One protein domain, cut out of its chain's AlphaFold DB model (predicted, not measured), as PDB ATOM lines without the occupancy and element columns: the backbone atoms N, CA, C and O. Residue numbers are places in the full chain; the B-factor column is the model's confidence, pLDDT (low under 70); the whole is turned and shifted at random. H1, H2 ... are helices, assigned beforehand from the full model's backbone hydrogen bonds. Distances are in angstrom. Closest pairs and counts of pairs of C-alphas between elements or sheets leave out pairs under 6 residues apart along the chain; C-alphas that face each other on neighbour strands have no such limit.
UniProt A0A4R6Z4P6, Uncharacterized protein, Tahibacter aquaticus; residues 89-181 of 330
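What this domain is: This is residues 89 to 181 of the 330 residues of an uncharacterized protein of Tahibacter aquaticus (UniProt A0A4R6Z4P6). Look for one long helix, H2, with H1 folded back on its first part as a helical hairpin and a lobe of H3, H4 and H5 at its other end. The printed part has 93 residues, with five named helices in order and no named strand: all helix. It is only just compact, close to loose, with a radius of gyration of the C-alphas of 14.6 A, spanning 46 by 27 by 21 A.

How they stand to each other: H1, residues 89 to 98, touches residues 103 to 108 alone of H2, residues 102 to 122; the closest C-alphas, Leu 93 and Ala 104, are 4.8 A apart. Further on, residues 115 to 118 alone touch residues 176 to 179 alone of H5, residues 162 to 179, at a steep tilt of 64 degrees; the closest C-alphas, Met 118 and Leu 176, are 7.2 A apart. Every O i to N i+4 pair is within hydrogen-bond range in H1, H2, H3, residues 133 to 140, H4, residues 153 to 157, and H5.

Where its parts are: Find C-alpha 89 at (-25.307, 34.986, 40.715), where H1 begins. H2 runs 29.9 A; H5 runs 25.4 A to C-alpha 179 at (-18.053, 42.354, 40.118).

The domain as a whole: The printed part has no cut. The H3 to H4 link is long; there, residues 142 to 145 and 147 have pLDDT under 70, as do 124 and 126.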
ATOM      1  N   LEU A  89     -26.268  36.017  40.338       83.81
ATOM      2  CA  LEU A  89     -25.307  34.986  40.715       83.81
ATOM      3  C   LEU A  89     -25.327  34.745  42.230       83.81
ATOM      4  O   LEU A  89     -25.340  33.594  42.655       83.81
ATOM      5  N   GLN A  90     -25.399  35.798  43.051       83.62
ATOM      6  CA  GLN A  90     -25.528  35.637  44.500       83.62
ATOM      7  C   GLN A  90     -26.842  34.940  44.874       83.62
ATOM      8  O   GLN A  90     -26.817  34.056  45.721       83.62
ATOM      9  N   ASP A  91     -27.969  35.262  44.230       83.88
ATOM     10  CA  ASP A  91     -29.237  34.552  44.471       83.88
ATOM     11  C   ASP A  91     -29.148  33.059  44.142       83.88
ATOM     12  O   ASP A  91     -29.737  32.220  44.830       83.88
ATOM     13  N   SER A  92     -28.425  32.715  43.075       88.94
ATOM     14  CA  SER A  92     -28.151  31.325  42.716       88.94
ATOM     15  C   SER A  92     -27.305  30.632  43.785       88.94
ATOM     16  O   SER A  92     -27.684  29.565  44.269       88.94
ATOM     17  N   LEU A  93     -26.206  31.266  44.206       88.31
ATOM     18  CA  LEU A  93     -25.320  30.737  45.241       88.31
ATOM     19  C   LEU A  93     -26.031  30.599  46.586       88.31
ATOM     20  O   LEU A  93     -25.898  29.564  47.227       88.31
ATOM     21  N   ARG A  94     -26.845  31.585  46.978       84.81
ATOM     22  CA  ARG A  94     -27.650  31.545  48.202       84.81
ATOM     23  C   ARG A  94     -28.601  30.358  48.182       84.81
ATOM     24  O   ARG A  94     -28.540  29.543  49.089       84.81
ATOM     25  N   ARG A  95     -29.433  30.216  47.142       85.94
ATOM     26  CA  ARG A  95     -30.398  29.104  47.052       85.94
ATOM     27  C   ARG A  95     -29.714  27.741  47.088       85.94
ATOM     28  O   ARG A  95     -30.215  26.820  47.719       85.94
ATOM     29  N   ARG A  96     -28.574  27.611  46.405       87.50
ATOM     30  CA  ARG A  96     -27.775  26.383  46.418       87.50
ATOM     31  C   ARG A  96     -27.191  26.125  47.807       87.50
ATOM     32  O   ARG A  96     -27.356  25.024  48.315       87.50
ATOM     33  N   ALA A  97     -26.588  27.128  48.444       83.94
ATOM     34  CA  ALA A  97     -26.061  27.019  49.800       83.94
ATOM     35  C   ALA A  97     -27.165  26.649  50.807       83.94
ATOM     36  O   ALA A  97     -26.998  25.696  51.556       83.94
ATOM     37  N   GLU A  98     -28.321  27.316  50.764       81.12
ATOM     38  CA  GLU A  98     -29.512  27.000  51.573       81.12
ATOM     39  C   GLU A  98     -30.037  25.575  51.324       81.12
ATOM     40  O   GLU A  98     -30.575  24.949  52.234       81.12
ATOM     41  N   ALA A  99     -29.845  25.032  50.116       81.94
ATOM     42  CA  ALA A  99     -30.134  23.638  49.777       81.94
ATOM     43  C   ALA A  99     -29.014  22.650  50.180       81.94
ATOM     44  O   ALA A  99     -29.112  21.459  49.880       81.94
ATOM     45  N   GLY A 100     -27.959  23.119  50.851       74.75
ATOM     46  CA  GLY A 100     -26.831  22.312  51.323       74.75
ATOM     47  C   GLY A 100     -25.654  22.200  50.347       74.75
ATOM     48  O   GLY A 100     -24.766  21.377  50.565       74.75
ATOM     49  N   ASP A 101     -25.616  22.998  49.277       80.75
ATOM     50  CA  ASP A 101     -24.504  23.009  48.324       80.75
ATOM     51  C   ASP A 101     -23.279  23.737  48.888       80.75
ATOM     52  O   ASP A 101     -23.216  24.965  49.009       80.75
ATOM     53  N   ALA A 102     -22.266  22.936  49.178       73.94
ATOM     54  CA  ALA A 102     -20.976  23.365  49.673       73.94
ATOM     55  C   ALA A 102     -20.232  24.369  48.817       73.94
ATOM     56  O   ALA A 102     -19.718  25.370  49.317       73.94
ATOM     57  N   ALA A 103     -20.116  24.041  47.532       79.75
ATOM     58  CA  ALA A 103     -19.312  24.800  46.602       79.75
ATOM     59  C   ALA A 103     -19.937  26.181  46.441       79.75
ATOM     60  O   ALA A 103     -19.225  27.180  46.418       79.75
ATOM     61  N   ALA A 104     -21.272  26.240  46.447       85.44
ATOM     62  CA  ALA A 104     -21.995  27.495  46.444       85.44
ATOM     63  C   ALA A 104     -21.758  28.331  47.715       85.44
ATOM     64  O   ALA A 104     -21.573  29.541  47.608       85.44
ATOM     65  N   ALA A 105     -21.727  27.714  48.903       81.69
ATOM     66  CA  ALA A 105     -21.437  28.419  50.155       81.69
ATOM     67  C   ALA A 105     -19.997  28.966  50.198       81.69
ATOM     68  O   ALA A 105     -19.789  30.125  50.562       81.69
ATOM     69  N   ALA A 106     -19.013  28.162  49.779       82.19
ATOM     70  CA  ALA A 106     -17.608  28.568  49.706       82.19
ATOM     71  C   ALA A 106     -17.387  29.680  48.668       82.19
ATOM     72  O   ALA A 106     -16.747  30.691  48.961       82.19
ATOM     73  N   GLU A 107     -17.975  29.541  47.476       86.25
ATOM     74  CA  GLU A 107     -17.931  30.572  46.439       86.25
ATOM     75  C   GLU A 107     -18.604  31.864  46.922       86.25
ATOM     76  O   GLU A 107     -18.053  32.954  46.755       86.25
ATOM     77  N   TRP A 108     -19.757  31.763  47.593       86.19
ATOM     78  CA  TRP A 108     -20.419  32.926  48.176       86.19
ATOM     79  C   TRP A 108     -19.536  33.610  49.227       86.19
ATOM     80  O   TRP A 108     -19.335  34.823  49.145       86.19
ATOM     81  N   LEU A 109     -18.943  32.863  50.161       83.25
ATOM     82  CA  LEU A 109     -18.033  33.418  51.167       83.25
ATOM     83  C   LEU A 109     -16.811  34.097  50.537       83.25
ATOM     84  O   LEU A 109     -16.392  35.169  50.983       83.25
ATOM     85  N   GLN A 110     -16.237  33.495  49.495       83.56
ATOM     86  CA  GLN A 110     -15.105  34.067  48.775       83.56
ATOM     87  C   GLN A 110     -15.486  35.399  48.121       83.56
ATOM     88  O   GLN A 110     -14.760  36.384  48.281       83.56
ATOM     89  N   ARG A 111     -16.631  35.448  47.427       86.19
ATOM     90  CA  ARG A 111     -17.133  36.673  46.789       86.19
ATOM     91  C   ARG A 111     -17.483  37.750  47.813       86.19
ATOM     92  O   ARG A 111     -17.113  38.904  47.620       86.19
ATOM     93  N   ASP A 112     -18.113  37.385  48.928       85.19
ATOM     94  CA  ASP A 112     -18.402  38.320  50.020       85.19
ATOM     95  C   ASP A 112     -17.115  38.906  50.622       85.19
ATOM     96  O   ASP A 112     -16.991  40.123  50.740       85.19
ATOM     97  N   SER A 113     -16.114  38.067  50.915       82.50
ATOM     98  CA  SER A 113     -14.803  38.502  51.422       82.50
ATOM     99  C   SER A 113     -14.101  39.450  50.446       82.50
ATOM    100  O   SER A 113     -13.579  40.487  50.861       82.50
ATOM    101  N   ARG A 114     -14.099  39.115  49.150       86.94
ATOM    102  CA  ARG A 114     -13.523  39.942  48.083       86.94
ATOM    103  C   ARG A 114     -14.211  41.302  48.012       86.94
ATOM    104  O   ARG A 114     -13.535  42.331  48.060       86.94
ATOM    105  N   CYS A 115     -15.540  41.323  47.944       87.75
ATOM    106  CA  CYS A 115     -16.291  42.562  47.782       87.75
ATOM    107  C   CYS A 115     -16.324  43.427  49.035       87.75
ATOM    108  O   CYS A 115     -16.250  44.650  48.932       87.75
ATOM    109  N   TYR A 116     -16.292  42.820  50.220       85.44
ATOM    110  CA  TYR A 116     -16.087  43.550  51.463       85.44
ATOM    111  C   TYR A 116     -14.742  44.288  51.484       85.44
ATOM    112  O   TYR A 116     -14.688  45.477  51.808       85.44
ATOM    113  N   SER A 117     -13.662  43.614  51.079       85.12
ATOM    114  CA  SER A 117     -12.333  44.225  50.980       85.12
ATOM    115  C   SER A 117     -12.265  45.311  49.905       85.12
ATOM    116  O   SER A 117     -11.670  46.363  50.147       85.12
ATOM    117  N   MET A 118     -12.916  45.111  48.754       87.75
ATOM    118  CA  MET A 118     -12.995  46.118  47.689       87.75
ATOM    119  C   MET A 118     -13.796  47.356  48.083       87.75
ATOM    120  O   MET A 118     -13.382  48.474  47.762       87.75
ATOM    121  N   ASN A 119     -14.907  47.187  48.799       85.56
ATOM    122  CA  ASN A 119     -15.708  48.307  49.284       85.56
ATOM    123  C   ASN A 119     -14.888  49.184  50.248       85.56
ATOM    124  O   ASN A 119     -14.883  50.406  50.140       85.56
ATOM    125  N   ALA A 120     -14.086  48.568  51.127       81.50
ATOM    126  CA  ALA A 120     -13.199  49.296  52.036       81.50
ATOM    127  C   ALA A 120     -12.097  50.107  51.321       81.50
ATOM    128  O   ALA A 120     -11.661  51.131  51.855       81.50
ATOM    129  N   ILE A 121     -11.636  49.658  50.146       83.25
ATOM    130  CA  ILE A 121     -10.692  50.403  49.293       83.25
ATOM    131  C   ILE A 121     -11.423  51.550  48.591       83.25
ATOM    132  O   ILE A 121     -10.942  52.679  48.611       83.25
ATOM    133  N   SER A 122     -12.593  51.263  48.014       79.00
ATOM    134  CA  SER A 122     -13.345  52.196  47.163       79.00
ATOM    135  C   SER A 122     -13.956  53.363  47.944       79.00
ATOM    136  O   SER A 122     -13.960  54.481  47.452       79.00
ATOM    137  N   LEU A 123     -14.393  53.149  49.190       71.31
ATOM    138  CA  LEU A 123     -14.923  54.212  50.060       71.31
ATOM    139  C   LEU A 123     -13.902  55.307  50.416       71.31
ATOM    140  O   LEU A 123     -14.272  56.321  50.999       71.31
ATOM    141  N   ARG A 124     -12.612  55.081  50.154       67.81
ATOM    142  CA  ARG A 124     -11.518  55.995  50.521       67.81
ATOM    143  C   ARG A 124     -10.917  56.700  49.308       67.81
ATOM    144  O   ARG A 124      -9.829  57.262  49.418       67.81
ATOM    145  N   ASP A 125     -11.555  56.571  48.152       71.19
ATOM    146  CA  ASP A 125     -10.919  56.730  46.858       71.19
ATOM    147  C   ASP A 125     -11.749  57.626  45.936       71.19
ATOM    148  O   ASP A 125     -12.753  57.196  45.376       71.19
ATOM    149  N   ASP A 126     -11.287  58.863  45.762       66.25
ATOM    150  CA  ASP A 126     -11.920  59.860  44.887       66.25
ATOM    151  C   ASP A 126     -11.292  59.877  43.474       66.25
ATOM    152  O   ASP A 126     -11.601  60.739  42.651       66.25
ATOM    153  N   SER A 127     -10.379  58.940  43.177       76.88
ATOM    154  CA  SER A 127      -9.648  58.883  41.906       76.88
ATOM    155  C   SER A 127     -10.434  58.166  40.806       76.88
ATOM    156  O   SER A 127     -10.914  57.040  40.980       76.88
ATOM    157  N   THR A 128     -10.474  58.782  39.623       77.00
ATOM    158  CA  THR A 128     -10.976  58.171  38.383       77.00
ATOM    159  C   THR A 128      -9.911  57.355  37.645       77.00
ATOM    160  O   THR A 128     -10.261  56.507  36.826       77.00
ATOM    161  N   GLU A 129      -8.625  57.565  37.939       84.56
ATOM    162  CA  GLU A 129      -7.517  56.828  37.322       84.56
ATOM    163  C   GLU A 129      -7.331  55.445  37.949       84.56
ATOM    164  O   GLU A 129      -7.360  55.305  39.170       84.56
ATOM    165  N   LEU A 130      -7.096  54.427  37.115       86.50
ATOM    166  CA  LEU A 130      -6.828  53.054  37.541       86.50
ATOM    167  C   LEU A 130      -5.392  52.625  37.194       86.50
ATOM    168  O   LEU A 130      -4.919  52.933  36.101       86.50
ATOM    169  N   PRO A 131      -4.726  51.837  38.057       90.12
ATOM    170  CA  PRO A 131      -5.147  51.462  39.400       90.12
ATOM    171  C   PRO A 131      -5.044  52.658  40.352       90.12
ATOM    172  O   PRO A 131      -4.131  53.475  40.248       90.12
ATOM    173  N   THR A 132      -5.952  52.749  41.316       89.06
ATOM    174  CA  THR A 132      -5.908  53.836  42.293       89.06
ATOM    175  C   THR A 132      -4.778  53.626  43.287       89.06
ATOM    176  O   THR A 132      -4.393  52.499  43.613       89.06
ATOM    177  N   ARG A 133      -4.255  54.728  43.834       87.38
ATOM    178  CA  ARG A 133      -3.171  54.683  44.824       87.38
ATOM    179  C   ARG A 133      -3.517  53.796  46.024       87.38
ATOM    180  O   ARG A 133      -2.666  53.039  46.488       87.38
ATOM    181  N   ASN A 134      -4.762  53.857  46.498       85.88
ATOM    182  CA  ASN A 134      -5.238  53.041  47.614       85.88
ATOM    183  C   ASN A 134      -5.270  51.551  47.270       85.88
ATOM    184  O   ASN A 134      -4.938  50.730  48.124       85.88
ATOM    185  N   PHE A 135      -5.644  51.196  46.039       88.62
ATOM    186  CA  PHE A 135      -5.625  49.810  45.584       88.62
ATOM    187  C   PHE A 135      -4.196  49.274  45.505       88.62
ATOM    188  O   PHE A 135      -3.911  48.220  46.068       88.62
ATOM    189  N   VAL A 136      -3.273  50.035  44.908       87.69
ATOM    190  CA  VAL A 136      -1.848  49.665  44.862       87.69
ATOM    191  C   VAL A 136      -1.290  49.496  46.277       87.69
ATOM    192  O   VAL A 136      -0.667  48.483  46.577       87.69
ATOM    193  N   GLN A 137      -1.565  50.437  47.184       85.31
ATOM    194  CA  GLN A 137      -1.122  50.336  48.574       85.31
ATOM    195  C   GLN A 137      -1.734  49.128  49.298       85.31
ATOM    196  O   GLN A 137      -1.049  48.475  50.083       85.31
ATOM    197  N   ALA A 138      -3.011  48.825  49.053       82.56
ATOM    198  CA  ALA A 138      -3.695  47.677  49.637       82.56
ATOM    199  C   ALA A 138      -3.072  46.353  49.181       82.56
ATOM    200  O   ALA A 138      -2.790  45.504  50.025       82.56
ATOM    201  N   VAL A 139      -2.808  46.212  47.880       82.31
ATOM    202  CA  VAL A 139      -2.165  45.032  47.279       82.31
ATOM    203  C   VAL A 139      -0.735  44.854  47.782       82.31
ATOM    204  O   VAL A 139      -0.340  43.745  48.130       82.31
ATOM    205  N   SER A 140       0.028  45.943  47.877       79.75
ATOM    206  CA  SER A 140       1.405  45.904  48.380       79.75
ATOM    207  C   SER A 140       1.489  45.697  49.894       79.75
ATOM    208  O   SER A 140       2.552  45.373  50.421       79.75
ATOM    209  N   SER A 141       0.390  45.900  50.627       74.06
ATOM    210  CA  SER A 141       0.361  45.637  52.060       74.06
ATOM    211  C   SER A 141       0.207  44.140  52.325       74.06
ATOM    212  O   SER A 141      -0.690  43.492  51.791       74.06
ATOM    213  N   ALA A 142       0.997  43.591  53.250       61.44
ATOM    214  CA  ALA A 142       0.831  42.217  53.739       61.44
ATOM    215  C   ALA A 142      -0.426  42.038  54.624       61.44
ATOM    216  O   ALA A 142      -0.466  41.173  55.497       61.44
ATOM    217  N   SER A 143      -1.452  42.883  54.458       67.94
ATOM    218  CA  SER A 143      -2.663  42.824  55.264       67.94
ATOM    219  C   SER A 143      -3.507  41.611  54.854       67.94
ATOM    220  O   SER A 143      -3.940  41.545  53.699       67.94
ATOM    221  N   PRO A 144      -3.839  40.695  55.786       64.50
ATOM    222  CA  PRO A 144      -4.640  39.504  55.487       64.50
ATOM    223  C   PRO A 144      -5.990  39.823  54.832       64.50
ATOM    224  O   PRO A 144      -6.490  39.054  54.013       64.50
ATOM    225  N   ARG A 145      -6.569  40.999  55.127       67.00
ATOM    226  CA  ARG A 145      -7.840  41.432  54.526       67.00
ATOM    227  C   ARG A 145      -7.751  41.555  53.000       67.00
ATOM    228  O   ARG A 145      -8.696  41.195  52.302       67.00
ATOM    229  N   PHE A 146      -6.614  42.009  52.471       72.06
ATOM    230  CA  PHE A 146      -6.438  42.286  51.041       72.06
ATOM    231  C   PHE A 146      -5.872  41.110  50.248       72.06
ATOM    232  O   PHE A 146      -6.067  41.048  49.040       72.06
ATOM    233  N   GLN A 147      -5.306  40.109  50.924       69.00
ATOM    234  CA  GLN A 147      -4.945  38.830  50.302       69.00
ATOM    235  C   GLN A 147      -6.170  38.065  49.762       69.00
ATOM    236  O   GLN A 147      -6.034  37.155  48.953       69.00
ATOM    237  N   SER A 148      -7.382  38.423  50.201       70.62
ATOM    238  CA  SER A 148      -8.629  37.799  49.740       70.62
ATOM    239  C   SER A 148      -9.197  38.373  48.435       70.62
ATOM    240  O   SER A 148     -10.187  37.843  47.935       70.62
ATOM    241  N   LEU A 149      -8.593  39.434  47.885       80.31
ATOM    242  CA  LEU A 149      -9.104  40.135  46.706       80.31
ATOM    243  C   LEU A 149      -9.076  39.253  45.451       80.31
ATOM    244  O   LEU A 149     -10.108  39.056  44.814       80.31
ATOM    245  N   ASP A 150      -7.924  38.680  45.116       81.56
ATOM    246  CA  ASP A 150      -7.772  37.814  43.949       81.56
ATOM    247  C   ASP A 150      -6.571  36.873  44.159       81.56
ATOM    248  O   ASP A 150      -5.521  37.334  44.614       81.56
ATOM    249  N   PRO A 151      -6.704  35.562  43.880       75.31
ATOM    250  CA  PRO A 151      -5.606  34.610  44.039       75.31
ATOM    251  C   PRO A 151      -4.409  34.891  43.115       75.31
ATOM    252  O   PRO A 151      -3.296  34.529  43.475       75.31
ATOM    253  N   GLY A 152      -4.610  35.558  41.972       81.38
ATOM    254  CA  GLY A 152      -3.551  35.935  41.030       81.38
ATOM    255  C   GLY A 152      -2.811  37.227  41.394       81.38
ATOM    256  O   GLY A 152      -1.880  37.623  40.696       81.38
ATOM    257  N   LEU A 153      -3.184  37.908  42.484       83.75
ATOM    258  CA  LEU A 153      -2.510  39.143  42.912       83.75
ATOM    259  C   LEU A 153      -0.994  39.013  43.116       83.75
ATOM    260  O   LEU A 153      -0.295  39.936  42.701       83.75
ATOM    261  N   PRO A 154      -0.459  37.936  43.728       82.31
ATOM    262  CA  PRO A 154       0.984  37.791  43.902       82.31
ATOM    263  C   PRO A 154       1.742  37.770  42.570       82.31
ATOM    264  O   PRO A 154       2.788  38.400  42.455       82.31
ATOM    265  N   GLU A 155       1.189  37.102  41.555       86.38
ATOM    266  CA  GLU A 155       1.779  37.022  40.214       86.38
ATOM    267  C   GLU A 155       1.769  38.392  39.533       86.38
ATOM    268  O   GLU A 155       2.787  38.840  39.010       86.38
ATOM    269  N   LEU A 156       0.643  39.107  39.620       86.50
ATOM    270  CA  LEU A 156       0.514  40.459  39.077       86.50
ATOM    271  C   LEU A 156       1.440  41.462  39.778       86.50
ATOM    272  O   LEU A 156       2.005  42.339  39.131       86.50
ATOM    273  N   ALA A 157       1.616  41.339  41.095       81.12
ATOM    274  CA  ALA A 157       2.514  42.194  41.867       81.12
ATOM    275  C   ALA A 157       3.998  41.933  41.554       81.12
ATOM    276  O   ALA A 157       4.817  42.843  41.706       81.12
ATOM    277  N   ALA A 158       4.336  40.722  41.097       86.12
ATOM    278  CA  ALA A 158       5.694  40.310  40.749       86.12
ATOM    279  C   ALA A 158       6.140  40.729  39.334       86.12
ATOM    280  O   ALA A 158       7.313  40.554  39.001       86.12
ATOM    281  N   ILE A 159       5.248  41.295  38.508       89.69
ATOM    282  CA  ILE A 159       5.601  41.823  37.181       89.69
ATOM    283  C   ILE A 159       6.678  42.910  37.333       89.69
ATOM    284  O   ILE A 159       6.501  43.884  38.075       89.69
ATOM    285  N   ALA A 160       7.807  42.718  36.643       89.69
ATOM    286  CA  ALA A 160       8.978  43.588  36.739       89.69
ATOM    287  C   ALA A 160       8.792  44.919  35.995       89.69
ATOM    288  O   ALA A 160       9.236  45.957  36.484       89.69
ATOM    289  N   ASP A 161       8.128  44.884  34.837       95.50
ATOM    290  CA  ASP A 161       7.809  46.079  34.060       95.50
ATOM    291  C   ASP A 161       6.705  46.893  34.751       95.50
ATOM    292  O   ASP A 161       5.620  46.386  35.056       95.50
ATOM    293  N   GLU A 162       6.992  48.160  35.059       91.12
ATOM    294  CA  GLU A 162       6.080  48.984  35.855       91.12
ATOM    295  C   GLU A 162       4.789  49.326  35.103       91.12
ATOM    296  O   GLU A 162       3.720  49.351  35.723       91.12
ATOM    297  N   ASP A 163       4.866  49.553  33.792       92.81
ATOM    298  CA  ASP A 163       3.714  49.927  32.975       92.81
ATOM    299  C   ASP A 163       2.793  48.724  32.742       92.81
ATOM    300  O   ASP A 163       1.570  48.835  32.891       92.81
ATOM    301  N   GLU A 164       3.362  47.549  32.471       93.56
ATOM    302  CA  GLU A 164       2.633  46.286  32.377       93.56
ATOM    303  C   GLU A 164       1.961  45.940  33.710       93.56
ATOM    304  O   GLU A 164       0.756  45.665  33.747       93.56
ATOM    305  N   ARG A 165       2.696  46.052  34.825       92.31
ATOM    306  CA  ARG A 165       2.149  45.847  36.172       92.31
ATOM    307  C   ARG A 165       0.996  46.802  36.453       92.31
ATOM    308  O   ARG A 165      -0.054  46.379  36.939       92.31
ATOM    309  N   ARG A 166       1.165  48.093  36.148       90.62
ATOM    310  CA  ARG A 166       0.132  49.115  36.362       90.62
ATOM    311  C   ARG A 166      -1.115  48.797  35.542       90.62
ATOM    312  O   ARG A 166      -2.212  48.789  36.096       90.62
ATOM    313  N   LYS A 167      -0.965  48.451  34.262       92.62
ATOM    314  CA  LYS A 167      -2.082  48.065  33.386       92.62
ATOM    315  C   LYS A 167      -2.812  46.819  33.895       92.62
ATOM    316  O   LYS A 167      -4.046  46.791  33.896       92.62
ATOM    317  N   ALA A 168      -2.073  45.809  34.349       92.38
ATOM    318  CA  ALA A 168      -2.652  44.572  34.852       92.38
ATOM    319  C   ALA A 168      -3.409  44.787  36.175       92.38
ATOM    320  O   ALA A 168      -4.559  44.362  36.304       92.38
ATOM    321  N   LEU A 169      -2.823  45.532  37.120       91.44
ATOM    322  CA  LEU A 169      -3.483  45.907  38.374       91.44
ATOM    323  C   LEU A 169      -4.709  46.802  38.141       91.44
ATOM    324  O   LEU A 169      -5.730  46.609  38.797       91.44
ATOM    325  N   GLY A 170      -4.645  47.741  37.191       92.00
ATOM    326  CA  GLY A 170      -5.788  48.578  36.814       92.00
ATOM    327  C   GLY A 170      -6.937  47.762  36.218       92.00
ATOM    328  O   GLY A 170      -8.091  47.941  36.607       92.00
ATOM    329  N   SER A 171      -6.620  46.802  35.345       92.44
ATOM    330  CA  SER A 171      -7.604  45.880  34.755       92.44
ATOM    331  C   SER A 171      -8.251  44.986  35.817       92.44
ATOM    332  O   SER A 171      -9.470  44.795  35.815       92.44
ATOM    333  N   LEU A 172      -7.453  44.478  36.761       91.69
ATOM    334  CA  LEU A 172      -7.952  43.724  37.907       91.69
ATOM    335  C   LEU A 172      -8.890  44.581  38.765       91.69
ATOM    336  O   LEU A 172      -9.994  44.142  39.082       91.69
ATOM    337  N   GLN A 173      -8.477  45.799  39.126       91.62
ATOM    338  CA  GLN A 173      -9.295  46.693  39.940       91.62
ATOM    339  C   GLN A 173     -10.626  47.021  39.257       91.62
ATOM    340  O   GLN A 173     -11.656  47.020  39.930       91.62
ATOM    341  N   GLN A 174     -10.628  47.256  37.940       91.44
ATOM    342  CA  GLN A 174     -11.857  47.492  37.180       91.44
ATOM    343  C   GLN A 174     -12.792  46.282  37.250       91.44
ATOM    344  O   GLN A 174     -13.949  46.427  37.636       91.44
ATOM    345  N   ARG A 175     -12.277  45.076  36.971       91.25
ATOM    346  CA  ARG A 175     -13.052  43.831  37.067       91.25
ATOM    347  C   ARG A 175     -13.654  43.639  38.458       91.25
ATOM    348  O   ARG A 175     -14.814  43.268  38.573       91.25
ATOM    349  N   LEU A 176     -12.878  43.907  39.507       90.00
ATOM    350  CA  LEU A 176     -13.334  43.808  40.893       90.00
ATOM    351  C   LEU A 176     -14.395  44.866  41.232       90.00
ATOM    352  O   LEU A 176     -15.355  44.555  41.930       90.00
ATOM    353  N   ARG A 177     -14.260  46.101  40.730       89.19
ATOM    354  CA  ARG A 177     -15.284  47.151  40.874       89.19
ATOM    355  C   ARG A 177     -16.585  46.768  40.167       89.19
ATOM    356  O   ARG A 177     -17.653  47.005  40.719       89.19
ATOM    357  N   ASP A 178     -16.497  46.158  38.989       87.88
ATOM    358  CA  ASP A 178     -17.665  45.692  38.239       87.88
ATOM    359  C   ASP A 178     -18.328  44.480  38.903       87.88
ATOM    360  O   ASP A 178     -19.550  44.450  39.028       87.88
ATOM    361  N   GLU A 179     -17.539  43.516  39.387       86.88
ATOM    362  CA  GLU A 179     -18.053  42.354  40.118       86.88
ATOM    363  C   GLU A 179     -18.742  42.763  41.420       86.88
ATOM    364  O   GLU A 179     -19.765  42.178  41.763       86.88
ATOM    365  N   CYS A 180     -18.175  43.737  42.137       87.94
ATOM    366  CA  CYS A 180     -18.647  44.214  43.435       87.94
ATOM    367  C   CYS A 180     -19.587  45.426  43.336       87.94
ATOM    368  O   CYS A 180     -19.867  46.080  44.346       87.94
ATOM    369  N   ARG A 181     -20.067  45.737  42.127       83.88
ATOM    370  CA  ARG A 181     -21.042  46.800  41.889       83.88
ATOM    371  C   ARG A 181     -22.324  46.483  42.653       83.88
ATOM    372  O   ARG A 181     -22.809  45.364  42.576       83.88
TER     373      ARG A 181